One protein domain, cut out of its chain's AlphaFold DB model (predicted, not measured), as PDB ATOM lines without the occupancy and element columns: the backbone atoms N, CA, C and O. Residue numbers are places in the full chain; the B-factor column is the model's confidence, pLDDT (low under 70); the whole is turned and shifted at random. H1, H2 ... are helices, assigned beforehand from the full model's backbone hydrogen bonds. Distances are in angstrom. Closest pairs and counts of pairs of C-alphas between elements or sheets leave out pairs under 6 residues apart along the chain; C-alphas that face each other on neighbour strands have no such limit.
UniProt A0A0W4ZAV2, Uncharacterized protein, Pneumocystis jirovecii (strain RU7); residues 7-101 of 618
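AT A GLANCE: This is residues 7 to 101 of the 618 residues of an uncharacterized protein of Pneumocystis jirovecii (strain RU7) (UniProt A0A0W4ZAV2). A head of four shorter helices, H1 to H4, has the long helix H5 as its arm, starting at a corner with H4; residues 78 to 91 and 93 to 99 stick out. The printed part has 95 residues, of which 67 are in five named helices, H1 to H5 in order along the chain, with no named strand; the class is all helix, and the whole is only just loose, close to extended, with a radius of gyration of the C-alphas of 18.3 A and spans of 56 by 34 by 21 A.

IN THESE COORDINATES: H1, residues 7 to 13, begins at C-alpha 7 (303.610, 190.582, 313.963). H2 is residues 21 to 35, 20.7 A; H3, 43 to 51; H4, 54 to 65, 17.1 A. H5, residues 69 to 92, 33.3 A, ends at C-alpha 92 (331.951, 190.180, 321.985).

HOW THE PARTS SIT: H1 only just touches residues 70 to 74 of H5, with 3 pairs of C-alphas within 8 A, closest Val 7 and Leu 74, 6.6 A, about perpendicular at 83 degrees. H2 touches H4, closest C-alphas Glu 21 and Cys 61, 5.3 A. H2 and H3 form a hairpin. H4 and H5 touch only at the corner. O i to N i+4 pairs are within hydrogen-bond range throughout H1, H2, H4 and H5, and in 4 of 5 in H3.

THE WHOLE: The printed part has no cut and no long link. Residues 15 to 17 and 91 to 101 have pLDDT under 70.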
ATOM      1  N   VAL A   7     302.635 189.544 314.357       83.12
ATOM      2  CA  VAL A   7     303.610 190.582 313.963       83.12
ATOM      3  C   VAL A   7     304.827 189.969 313.284       83.12
ATOM      4  O   VAL A   7     305.269 190.469 312.251       83.12
ATOM      5  N   SER A   8     305.351 188.868 313.822       83.31
ATOM      6  CA  SER A   8     306.478 188.154 313.209       83.31
ATOM      7  C   SER A   8     306.092 187.552 311.855       83.31
ATOM      8  O   SER A   8     306.841 187.669 310.889       83.31
ATOM      9  N   MET A   9     304.902 186.951 311.772       82.06
ATOM     10  CA  MET A   9     304.398 186.329 310.548       82.06
ATOM     11  C   MET A   9     304.221 187.347 309.417       82.06
ATOM     12  O   MET A   9     304.720 187.155 308.312       82.06
ATOM     13  N   TYR A  10     303.560 188.466 309.700       80.12
ATOM     14  CA  TYR A  10     303.381 189.518 308.708       80.12
ATOM     15  C   TYR A  10     304.706 190.216 308.362       80.12
ATOM     16  O   TYR A  10     304.909 190.555 307.203       80.12
ATOM     17  N   SER A  11     305.639 190.379 309.307       82.75
ATOM     18  CA  SER A  11     306.980 190.920 309.008       82.75
ATOM     19  C   SER A  11     307.759 190.044 308.022       82.75
ATOM     20  O   SER A  11     308.470 190.564 307.166       82.75
ATOM     21  N   LEU A  12     307.585 188.719 308.093       82.69
ATOM     22  CA  LEU A  12     308.180 187.803 307.124       82.69
ATOM     23  C   LEU A  12     307.577 187.967 305.720       82.69
ATOM     24  O   LEU A  12     308.298 187.819 304.736       82.69
ATOM     25  N   ILE A  13     306.280 188.270 305.635       81.81
ATOM     26  CA  ILE A  13     305.528 188.379 304.376       81.81
ATOM     27  C   ILE A  13     305.774 189.706 303.662       81.81
ATOM     28  O   ILE A  13     305.853 189.731 302.436       81.81
ATOM     29  N   LEU A  14     305.845 190.804 304.413       79.50
ATOM     30  CA  LEU A  14     305.911 192.137 303.831       79.50
ATOM     31  C   LEU A  14     307.301 192.442 303.258       79.50
ATOM     32  O   LEU A  14     308.328 192.193 303.895       79.50
ATOM     33  N   ASP A  15     307.310 193.010 302.052       69.88
ATOM     34  CA  ASP A  15     308.520 193.461 301.369       69.88
ATOM     35  C   ASP A  15     308.838 194.939 301.668       69.88
ATOM     36  O   ASP A  15     307.974 195.691 302.120       69.88
ATOM     37  N   ASP A  16     310.070 195.366 301.392       67.25
ATOM     38  CA  ASP A  16     310.548 196.746 301.542       67.25
ATOM     39  C   ASP A  16     309.763 197.758 300.680       67.25
ATOM     40  O   ASP A  16     309.559 198.907 301.075       67.25
ATOM     41  N   SER A  17     309.240 197.308 299.540       67.69
ATOM     42  CA  SER A  17     308.376 198.078 298.640       67.69
ATOM     43  C   SER A  17     306.996 198.411 299.229       67.69
ATOM     44  O   SER A  17     306.306 199.322 298.739       67.69
ATOM     45  N   ILE A  18     306.581 197.712 300.294       78.88
ATOM     46  CA  ILE A  18     305.298 197.908 300.969       78.88
ATOM     47  C   ILE A  18     305.442 199.013 302.017       78.88
ATOM     48  O   ILE A  18     305.556 198.787 303.219       78.88
ATOM     49  N   THR A  19     305.415 200.250 301.530       81.25
ATOM     50  CA  THR A  19     305.645 201.451 302.343       81.25
ATOM     51  C   THR A  19     304.370 202.128 302.846       81.25
ATOM     52  O   THR A  19     304.452 203.098 303.596       81.25
ATOM     53  N   THR A  20     303.187 201.645 302.448       86.31
ATOM     54  CA  THR A  20     301.896 202.256 302.801       86.31
ATOM     55  C   THR A  20     300.868 201.225 303.260       86.31
ATOM     56  O   THR A  20     300.924 200.049 302.887       86.31
ATOM     57  N   GLU A  21     299.881 201.687 304.039       89.38
ATOM     58  CA  GLU A  21     298.751 200.863 304.491       89.38
ATOM     59  C   GLU A  21     298.007 200.223 303.315       89.38
ATOM     60  O   GLU A  21     297.678 199.040 303.377       89.38
ATOM     61  N   GLU A  22     297.782 200.979 302.240       88.88
ATOM     62  CA  GLU A  22     297.054 200.490 301.070       88.88
ATOM     63  C   GLU A  22     297.823 199.383 300.347       88.88
ATOM     64  O   GLU A  22     297.283 198.300 300.141       88.88
ATOM     65  N   LYS A  23     299.122 199.584 300.087       87.06
ATOM     66  CA  LYS A  23     299.974 198.547 299.482       87.06
ATOM     67  C   LYS A  23     299.986 197.262 300.311       87.06
ATOM     68  O   LYS A  23     299.961 196.170 299.751       87.06
ATOM     69  N   CYS A  24     299.994 197.383 301.639       88.06
ATOM     70  CA  CYS A  24     299.913 196.234 302.538       88.06
ATOM     71  C   CYS A  24     298.593 195.475 302.368       88.06
ATOM     72  O   CYS A  24     298.606 194.251 302.237       88.06
ATOM     73  N   LYS A  25     297.458 196.185 302.328       88.88
ATOM     74  CA  LYS A  25     296.141 195.561 302.144       88.88
ATOM     75  C   LYS A  25     296.049 194.849 300.803       88.88
ATOM     76  O   LYS A  25     295.706 193.670 300.794       88.88
ATOM     77  N   THR A  26     296.412 195.531 299.716       87.56
ATOM     78  CA  THR A  26     296.381 194.976 298.356       87.56
ATOM     79  C   THR A  26     297.245 193.725 298.247       87.56
ATOM     80  O   THR A  26     296.818 192.718 297.686       87.56
ATOM     81  N   TYR A  27     298.450 193.748 298.819       86.06
ATOM     82  CA  TYR A  27     299.354 192.607 298.750       86.06
ATOM     83  C   TYR A  27     298.832 191.389 299.521       86.06
ATOM     84  O   TYR A  27     298.828 190.270 299.009       86.06
ATOM     85  N   LEU A  28     298.350 191.597 300.748       87.06
ATOM     86  CA  LEU A  28     297.814 190.508 301.560       87.06
ATOM     87  C   LEU A  28     296.496 189.956 300.995       87.06
ATOM     88  O   LEU A  28     296.233 188.765 301.121       87.06
ATOM     89  N   GLU A  29     295.673 190.793 300.363       86.81
ATOM     90  CA  GLU A  29     294.489 190.359 299.613       86.81
ATOM     91  C   GLU A  29     294.848 189.457 298.448       86.81
ATOM     92  O   GLU A  29     294.326 188.349 298.339       86.81
ATOM     93  N   TYR A  30     295.824 189.888 297.656       84.88
ATOM     94  CA  TYR A  30     296.348 189.100 296.561       84.88
ATOM     95  C   TYR A  30     296.830 187.711 297.027       84.88
ATOM     96  O   TYR A  30     296.464 186.707 296.417       84.88
ATOM     97  N   LEU A  31     297.585 187.615 298.130       86.56
ATOM     98  CA  LEU A  31     298.024 186.313 298.656       86.56
ATOM     99  C   LEU A  31     296.833 185.411 299.019       86.56
ATOM    100  O   LEU A  31     296.853 184.208 298.760       86.56
ATOM    101  N   CYS A  32     295.777 185.983 299.588       87.56
ATOM    102  CA  CYS A  32     294.600 185.230 300.002       87.56
ATOM    103  C   CYS A  32     293.751 184.735 298.833       87.56
ATOM    104  O   CYS A  32     293.333 183.583 298.843       87.56
ATOM    105  N   GLU A  33     293.533 185.570 297.824       85.19
ATOM    106  CA  GLU A  33     292.691 185.215 296.678       85.19
ATOM    107  C   GLU A  33     293.441 184.405 295.619       85.19
ATOM    108  O   GLU A  33     292.844 183.605 294.909       85.19
ATOM    109  N   LYS A  34     294.750 184.627 295.446       83.06
ATOM    110  CA  LYS A  34     295.493 184.078 294.296       83.06
ATOM    111  C   LYS A  34     296.445 182.949 294.644       83.06
ATOM    112  O   LYS A  34     296.696 182.114 293.773       83.06
ATOM    113  N   LEU A  35     296.964 182.912 295.870       87.00
ATOM    114  CA  LEU A  35     297.896 181.876 296.314       87.00
ATOM    115  C   LEU A  35     297.202 180.828 297.188       87.00
ATOM    116  O   LEU A  35     297.281 179.640 296.886       87.00
ATOM    117  N   VAL A  36     296.499 181.247 298.245       88.44
ATOM    118  CA  VAL A  36     295.903 180.310 299.219       88.44
ATOM    119  C   VAL A  36     294.881 179.366 298.587       88.44
ATOM    120  O   VAL A  36     294.825 178.203 298.978       88.44
ATOM    121  N   GLU A  37     294.111 179.830 297.604       84.44
ATOM    122  CA  GLU A  37     293.139 178.995 296.885       84.44
ATOM    123  C   GLU A  37     293.791 177.896 296.033       84.44
ATOM    124  O   GLU A  37     293.177 176.859 295.798       84.44
ATOM    125  N   LYS A  38     295.034 178.106 295.582       86.94
ATOM    126  CA  LYS A  38     295.763 177.165 294.719       86.94
ATOM    127  C   LYS A  38     296.612 176.164 295.494       86.94
ATOM    128  O   LYS A  38     296.985 175.133 294.941       86.94
ATOM    129  N   LEU A  39     296.959 176.475 296.741       89.62
ATOM    130  CA  LEU A  39     297.796 175.610 297.561       89.62
ATOM    131  C   LEU A  39     296.991 174.418 298.103       89.62
ATOM    132  O   LEU A  39     295.907 174.614 298.667       89.62
ATOM    133  N   PRO A  40     297.527 173.190 298.030       91.75
ATOM    134  CA  PRO A  40     296.918 172.041 298.692       91.75
ATOM    135  C   PRO A  40     297.014 172.168 300.221       91.75
ATOM    136  O   PRO A  40     297.595 173.106 300.772       91.75
ATOM    137  N   GLY A  41     296.421 171.218 300.946       89.62
ATOM    138  CA  GLY A  41     296.535 171.162 302.405       89.62
ATOM    139  C   GLY A  41     297.989 170.992 302.857       89.62
ATOM    140  O   GLY A  41     298.717 170.175 302.310       89.62
ATOM    141  N   GLY A  42     298.410 171.749 303.870       87.69
ATOM    142  CA  GLY A  42     299.780 171.703 304.373       87.69
ATOM    143  C   GLY A  42     300.049 172.767 305.432       87.69
ATOM    144  O   GLY A  42     299.209 173.638 305.684       87.69
ATOM    145  N   ASN A  43     301.213 172.699 306.082       86.56
ATOM    146  CA  ASN A  43     301.570 173.627 307.156       86.56
ATOM    147  C   ASN A  43     301.632 175.079 306.651       86.56
ATOM    148  O   ASN A  43     301.045 175.972 307.262       86.56
ATOM    149  N   PHE A  44     302.262 175.305 305.495       89.50
ATOM    150  CA  PHE A  44     302.349 176.631 304.879       89.50
ATOM    151  C   PHE A  44     300.963 177.190 304.534       89.50
ATOM    152  O   PHE A  44     300.616 178.305 304.924       89.50
ATOM    153  N   THR A  45     300.116 176.374 303.904       90.81
ATOM    154  CA  THR A  45     298.735 176.734 303.560       90.81
ATOM    155  C   THR A  45     297.919 177.089 304.798       90.81
ATOM    156  O   THR A  45     297.190 178.080 304.809       90.81
ATOM    157  N   ASN A  46     298.058 176.313 305.874       88.56
ATOM    158  CA  ASN A  46     297.367 176.563 307.136       88.56
ATOM    159  C   ASN A  46     297.820 177.870 307.791       88.56
ATOM    160  O   ASN A  46     297.002 178.575 308.386       88.56
ATOM    161  N   ILE A  47     299.107 178.201 307.681       86.31
ATOM    162  CA  ILE A  47     299.644 179.483 308.131       86.31
ATOM    163  C   ILE A  47     299.016 180.629 307.332       86.31
ATOM    164  O   ILE A  47     298.450 181.538 307.940       86.31
ATOM    165  N   LEU A  48     299.036 180.572 305.997       86.69
ATOM    166  CA  LEU A  48     298.481 181.640 305.162       86.69
ATOM    167  C   LEU A  48     296.965 181.806 305.350       86.69
ATOM    168  O   LEU A  48     296.490 182.929 305.505       86.69
ATOM    169  N   LYS A  49     296.199 180.710 305.455       88.06
ATOM    170  CA  LYS A  49     294.748 180.752 305.729       88.06
ATOM    171  C   LYS A  49     294.409 181.535 306.997       88.06
ATOM    172  O   LYS A  49     293.434 182.285 307.013       88.06
ATOM    173  N   LYS A  50     295.222 181.417 308.056       83.88
ATOM    174  CA  LYS A  50     295.024 182.181 309.304       83.88
ATOM    175  C   LYS A  50     295.168 183.692 309.102       83.88
ATOM    176  O   LYS A  50     294.542 184.455 309.840       83.88
ATOM    177  N   LEU A  51     295.955 184.115 308.114       79.69
ATOM    178  CA  LEU A  51     296.216 185.520 307.793       79.69
ATOM    179  C   LEU A  51     295.137 186.141 306.899       79.69
ATOM    180  O   LEU A  51     295.029 187.366 306.853       79.69
ATOM    181  N   CYS A  52     294.311 185.314 306.251       85.31
ATOM    182  CA  CYS A  52     293.270 185.740 305.313       85.31
ATOM    183  C   CYS A  52     291.961 186.203 305.950       85.31
ATOM    184  O   CYS A  52     291.009 186.544 305.252       85.31
ATOM    185  N   ASN A  53     291.898 186.285 307.279       86.19
ATOM    186  CA  ASN A  53     290.789 186.957 307.938       86.19
ATOM    187  C   ASN A  53     290.842 188.470 307.638       86.19
ATOM    188  O   ASN A  53     291.733 189.168 308.126       86.19
ATOM    189  N   LEU A  54     289.865 188.969 306.870       85.00
ATOM    190  CA  LEU A  54     289.790 190.360 306.402       85.00
ATOM    191  C   LEU A  54     289.950 191.385 307.535       85.00
ATOM    192  O   LEU A  54     290.723 192.338 307.422       85.00
ATOM    193  N   THR A  55     289.253 191.172 308.653       84.69
ATOM    194  CA  THR A  55     289.315 192.063 309.815       84.69
ATOM    195  C   THR A  55     290.714 192.081 310.427       84.69
ATOM    196  O   THR A  55     291.241 193.156 310.707       84.69
ATOM    197  N   LYS A  56     291.354 190.915 310.599       82.81
ATOM    198  CA  LYS A  56     292.728 190.829 311.125       82.81
ATOM    199  C   LYS A  56     293.740 191.486 310.189       82.81
ATOM    200  O   LYS A  56     294.535 192.295 310.656       82.81
ATOM    201  N   ARG A  57     293.663 191.198 308.886       86.19
ATOM    202  CA  ARG A  57     294.526 191.765 307.840       86.19
ATOM    203  C   ARG A  57     294.478 193.292 307.835       86.19
ATOM    204  O   ARG A  57     295.510 193.951 307.931       86.19
ATOM    205  N   ASN A  58     293.274 193.857 307.773       86.12
ATOM    206  CA  ASN A  58     293.092 195.305 307.703       86.12
ATOM    207  C   ASN A  58     293.521 195.991 309.005       86.12
ATOM    208  O   ASN A  58     294.190 197.024 308.960       86.12
ATOM    209  N   ASN A  59     293.205 195.393 310.160       86.31
ATOM    210  CA  ASN A  59     293.680 195.879 311.455       86.31
ATOM    211  C   ASN A  59     295.207 195.829 311.558       86.31
ATOM    212  O   ASN A  59     295.800 196.738 312.138       86.31
ATOM    213  N   TYR A  60     295.838 194.802 310.985       85.31
ATOM    214  CA  TYR A  60     297.287 194.684 310.946       85.31
ATOM    215  C   TYR A  60     297.927 195.777 310.097       85.31
ATOM    216  O   TYR A  60     298.736 196.537 310.626       85.31
ATOM    217  N   CYS A  61     297.530 195.912 308.827       88.06
ATOM    218  CA  CYS A  61     298.080 196.943 307.945       88.06
ATOM    219  C   CYS A  61     297.889 198.337 308.548       88.06
ATOM    220  O   CYS A  61     298.852 199.084 308.681       88.06
ATOM    221  N   LYS A  62     296.685 198.661 309.036       88.25
ATOM    222  CA  LYS A  62     296.450 199.932 309.730       88.25
ATOM    223  C   LYS A  62     297.354 200.084 310.953       88.25
ATOM    224  O   LYS A  62     297.989 201.117 311.140       88.25
ATOM    225  N   GLY A  63     297.438 199.059 311.797       85.81
ATOM    226  CA  GLY A  63     298.233 199.081 313.022       85.81
ATOM    227  C   GLY A  63     299.748 199.123 312.805       85.81
ATOM    228  O   GLY A  63     300.453 199.540 313.720       85.81
ATOM    229  N   LEU A  64     300.239 198.706 311.635       83.50
ATOM    230  CA  LEU A  64     301.644 198.772 311.234       83.50
ATOM    231  C   LEU A  64     302.070 200.205 310.886       83.50
ATOM    232  O   LEU A  64     303.171 200.618 311.247       83.50
ATOM    233  N   PHE A  65     301.194 200.967 310.221       83.50
ATOM    234  CA  PHE A  65     301.479 202.333 309.757       83.50
ATOM    235  C   PHE A  65     300.912 203.438 310.663       83.50
ATOM    236  O   PHE A  65     301.172 204.617 310.438       83.50
ATOM    237  N   THR A  66     300.174 203.084 311.717       83.88
ATOM    238  CA  THR A  66     299.678 204.022 312.738       83.88
ATOM    239  C   THR A  66     300.363 203.775 314.085       83.88
ATOM    240  O   THR A  66     300.894 202.694 314.324       83.88
ATOM    241  N   GLN A  67     300.354 204.749 315.007       75.75
ATOM    242  CA  GLN A  67     300.963 204.630 316.349       75.75
ATOM    243  C   GLN A  67     300.171 203.704 317.311       75.75
ATOM    244  O   GLN A  67     299.913 204.034 318.471       75.75
ATOM    245  N   GLY A  68     299.756 202.534 316.827       82.81
ATOM    246  CA  GLY A  68     298.970 201.541 317.552       82.81
ATOM    247  C   GLY A  68     299.806 200.460 318.242       82.81
ATOM    248  O   GLY A  68     301.037 200.474 318.253       82.81
ATOM    249  N   ARG A  69     299.115 199.474 318.824       86.62
ATOM    250  CA  ARG A  69     299.732 198.335 319.530       86.62
ATOM    251  C   ARG A  69     300.675 197.517 318.641       86.62
ATOM    252  O   ARG A  69     301.696 197.056 319.132       86.62
ATOM    253  N   ILE A  70     300.332 197.351 317.364       87.62
ATOM    254  CA  ILE A  70     301.098 196.553 316.394       87.62
ATOM    255  C   ILE A  70     302.432 197.226 316.083       87.62
ATOM    256  O   ILE A  70     303.472 196.598 316.252       87.62
ATOM    257  N   LYS A  71     302.421 198.521 315.742       87.38
ATOM    258  CA  LYS A  71     303.647 199.301 315.555       87.38
ATOM    259  C   LYS A  71     304.531 199.306 316.805       87.38
ATOM    260  O   LYS A  71     305.718 199.033 316.696       87.38
ATOM    261  N   LYS A  72     303.954 199.502 317.997       88.81
ATOM    262  CA  LYS A  72     304.708 199.427 319.264       88.81
ATOM    263  C   LYS A  72     305.351 198.054 319.497       88.81
ATOM    264  O   LYS A  72     306.469 197.994 320.002       88.81
ATOM    265  N   ASP A  73     304.659 196.965 319.158       88.94
ATOM    266  CA  ASP A  73     305.207 195.608 319.282       88.94
ATOM    267  C   ASP A  73     306.334 195.359 318.270       88.94
ATOM    268  O   ASP A  73     307.400 194.879 318.652       88.94
ATOM    269  N   LEU A  74     306.148 195.776 317.012       88.38
ATOM    270  CA  LEU A  74     307.196 195.734 315.993       88.38
ATOM    271  C   LEU A  74     308.424 196.543 316.424       88.38
ATOM    272  O   LEU A  74     309.534 196.025 316.389       88.38
ATOM    273  N   ASP A  75     308.242 197.779 316.887       89.44
ATOM    274  CA  ASP A  75     309.351 198.630 317.321       89.44
ATOM    275  C   ASP A  75     310.077 198.011 318.527       89.44
ATOM    276  O   ASP A  75     311.308 198.008 318.578       89.44
ATOM    277  N   LYS A  76     309.346 197.417 319.482       90.94
ATOM    278  CA  LYS A  76     309.941 196.682 320.609       90.94
ATOM    279  C   LYS A  76     310.785 195.499 320.128       90.94
ATOM    280  O   LYS A  76     311.879 195.288 320.644       90.94
ATOM    281  N   LYS A  77     310.298 194.756 319.135       90.19
ATOM    282  CA  LYS A  77     310.986 193.615 318.520       90.19
ATOM    283  C   LYS A  77     312.215 194.018 317.709       90.19
ATOM    284  O   LYS A  77     313.274 193.424 317.904       90.19
ATOM    285  N   CYS A  78     312.105 195.036 316.853       91.12
ATOM    286  CA  CYS A  78     313.233 195.585 316.100       91.12
ATOM    287  C   CYS A  78     314.332 196.062 317.063       91.12
ATOM    288  O   CYS A  78     315.504 195.757 316.860       91.12
ATOM    289  N   ASN A  79     313.960 196.776 318.136       92.56
ATOM    290  CA  ASN A  79     314.916 197.242 319.142       92.56
ATOM    291  C   ASN A  79     315.521 196.083 319.946       92.56
ATOM    292  O   ASN A  79     316.728 196.066 320.150       92.56
ATOM    293  N   GLY A  80     314.733 195.068 320.317       91.19
ATOM    294  CA  GLY A  80     315.252 193.873 320.984       91.19
ATOM    295  C   GLY A  80     316.289 193.115 320.148       91.19
ATOM    296  O   GLY A  80     317.329 192.721 320.678       91.19
ATOM    297  N   ILE A  81     316.049 192.963 318.838       91.00
ATOM    298  CA  ILE A  81     317.041 192.405 317.905       91.00
ATOM    299  C   ILE A  81     318.271 193.312 317.849       91.00
ATOM    300  O   ILE A  81     319.385 192.844 318.061       91.00
ATOM    301  N   LYS A  82     318.077 194.612 317.599       92.38
ATOM    302  CA  LYS A  82     319.156 195.605 317.509       92.38
ATOM    303  C   LYS A  82     320.076 195.553 318.725       92.38
ATOM    304  O   LYS A  82     321.290 195.515 318.556       92.38
ATOM    305  N   ASP A  83     319.516 195.547 319.930       90.00
ATOM    306  CA  ASP A  83     320.284 195.569 321.172       90.00
ATOM    307  C   ASP A  83     321.095 194.284 321.352       90.00
ATOM    308  O   ASP A  83     322.270 194.350 321.718       90.00
ATOM    309  N   LYS A  84     320.529 193.119 321.008       87.50
ATOM    310  CA  LYS A  84     321.283 191.863 321.067       87.50
ATOM    311  C   LYS A  84     322.356 191.780 319.970       87.50
ATOM    312  O   LYS A  84     323.488 191.417 320.270       87.50
ATOM    313  N   LEU A  85     322.069 192.185 318.732       88.38
ATOM    314  CA  LEU A  85     323.091 192.237 317.677       88.38
ATOM    315  C   LEU A  85     324.224 193.211 318.039       88.38
ATOM    316  O   LEU A  85     325.396 192.912 317.812       88.38
ATOM    317  N   LYS A  86     323.898 194.351 318.664       87.94
ATOM    318  CA  LYS A  86     324.892 195.269 319.234       87.94
ATOM    319  C   LYS A  86     325.707 194.616 320.342       87.94
ATOM    320  O   LYS A  86     326.908 194.850 320.383       87.94
ATOM    321  N   TYR A  87     325.093 193.824 321.216       84.50
ATOM    322  CA  TYR A  87     325.817 193.072 322.238       84.50
ATOM    323  C   TYR A  87     326.834 192.112 321.601       84.50
ATOM    324  O   TYR A  87     328.020 192.211 321.911       84.50
ATOM    325  N   TYR A  88     326.436 191.284 320.625       82.94
ATOM    326  CA  TYR A  88     327.394 190.418 319.917       82.94
ATOM    327  C   TYR A  88     328.502 191.232 319.239       82.94
ATOM    328  O   TYR A  88     329.688 190.952 319.404       82.94
ATOM    329  N   TYR A  89     328.140 192.289 318.513       75.88
ATOM    330  CA  TYR A  89     329.122 193.041 317.747       75.88
ATOM    331  C   TYR A  89     330.043 193.913 318.606       75.88
ATOM    332  O   TYR A  89     331.231 193.972 318.335       75.88
ATOM    333  N   TYR A  90     329.559 194.612 319.629       73.56
ATOM    334  CA  TYR A  90     330.380 195.559 320.397       73.56
ATOM    335  C   TYR A  90     330.940 194.969 321.686       73.56
ATOM    336  O   TYR A  90     332.044 195.342 322.086       73.56
ATOM    337  N   SER A  91     330.204 194.066 322.331       66.81
ATOM    338  CA  SER A  91     330.632 193.453 323.588       66.81
ATOM    339  C   SER A  91     331.461 192.189 323.359       66.81
ATOM    340  O   SER A  91     332.327 191.919 324.182       66.81
ATOM    341  N   LEU A  92     331.262 191.461 322.244       62.97
ATOM    342  CA  LEU A  92     331.951 190.180 321.985       62.97
ATOM    343  C   LEU A  92     332.978 190.206 320.844       62.97
ATOM    344  O   LEU A  92     333.887 189.379 320.816       62.97
ATOM    345  N   SER A  93     332.925 191.165 319.909       51.38
ATOM    346  CA  SER A  93     333.951 191.228 318.846       51.38
ATOM    347  C   SER A  93     335.350 191.582 319.364       51.38
ATOM    348  O   SER A  93     336.340 191.251 318.711       51.38
ATOM    349  N   LYS A  94     335.452 192.212 320.543       45.44
ATOM    350  CA  LYS A  94     336.738 192.475 321.205       45.44
ATOM    351  C   LYS A  94     337.378 191.207 321.781       45.44
ATOM    352  O   LYS A  94     338.595 191.168 321.886       45.44
ATOM    353  N   THR A  95     336.590 190.180 322.107       43.44
ATOM    354  CA  THR A  95     337.032 188.977 322.834       43.44
ATOM    355  C   THR A  95     337.278 187.756 321.945       43.44
ATOM    356  O   THR A  95     337.978 186.836 322.357       43.44
ATOM    357  N   LEU A  96     336.806 187.755 320.691       38.94
ATOM    358  CA  LEU A  96     337.095 186.680 319.724       38.94
ATOM    359  C   LEU A  96     338.588 186.568 319.348       38.94
ATOM    360  O   LEU A  96     339.024 185.502 318.920       38.94
ATOM    361  N   PHE A  97     339.370 187.639 319.534       36.28
ATOM    362  CA  PHE A  97     340.787 187.707 319.147       36.28
ATOM    363  C   PHE A  97     341.768 187.834 320.323       36.28
ATOM    364  O   PHE A  97     342.962 187.643 320.121       36.28
ATOM    365  N   THR A  98     341.303 188.141 321.539       37.59
ATOM    366  CA  THR A  98     342.187 188.385 322.698       37.59
ATOM    367  C   THR A  98     342.256 187.224 323.687       37.59
ATOM    368  O   THR A  98     343.029 187.289 324.637       37.59
ATOM    369  N   GLY A  99     341.473 186.157 323.496       37.34
ATOM    370  CA  GLY A  99     341.452 185.025 324.428       37.34
ATOM    371  C   GLY A  99     340.823 185.343 325.792       37.34
ATOM    372  O   GLY A  99     340.807 184.478 326.665       37.34
ATOM    373  N   GLU A 100     340.263 186.541 325.982       35.38
ATOM    374  CA  GLU A 100     339.562 186.910 327.210       35.38
ATOM    375  C   GLU A 100     338.097 186.463 327.178       35.38
ATOM    376  O   GLU A 100     337.354 186.648 326.214       35.38
ATOM    377  N   TRP A 101     337.702 185.816 328.264       39.44
ATOM    378  CA  TRP A 101     336.469 185.068 328.413       39.44
ATOM    379  C   TRP A 101     335.279 185.916 328.823       39.44
ATOM    380  O   TRP A 101     335.392 186.692 329.766       39.44
TER     381      TRP A 101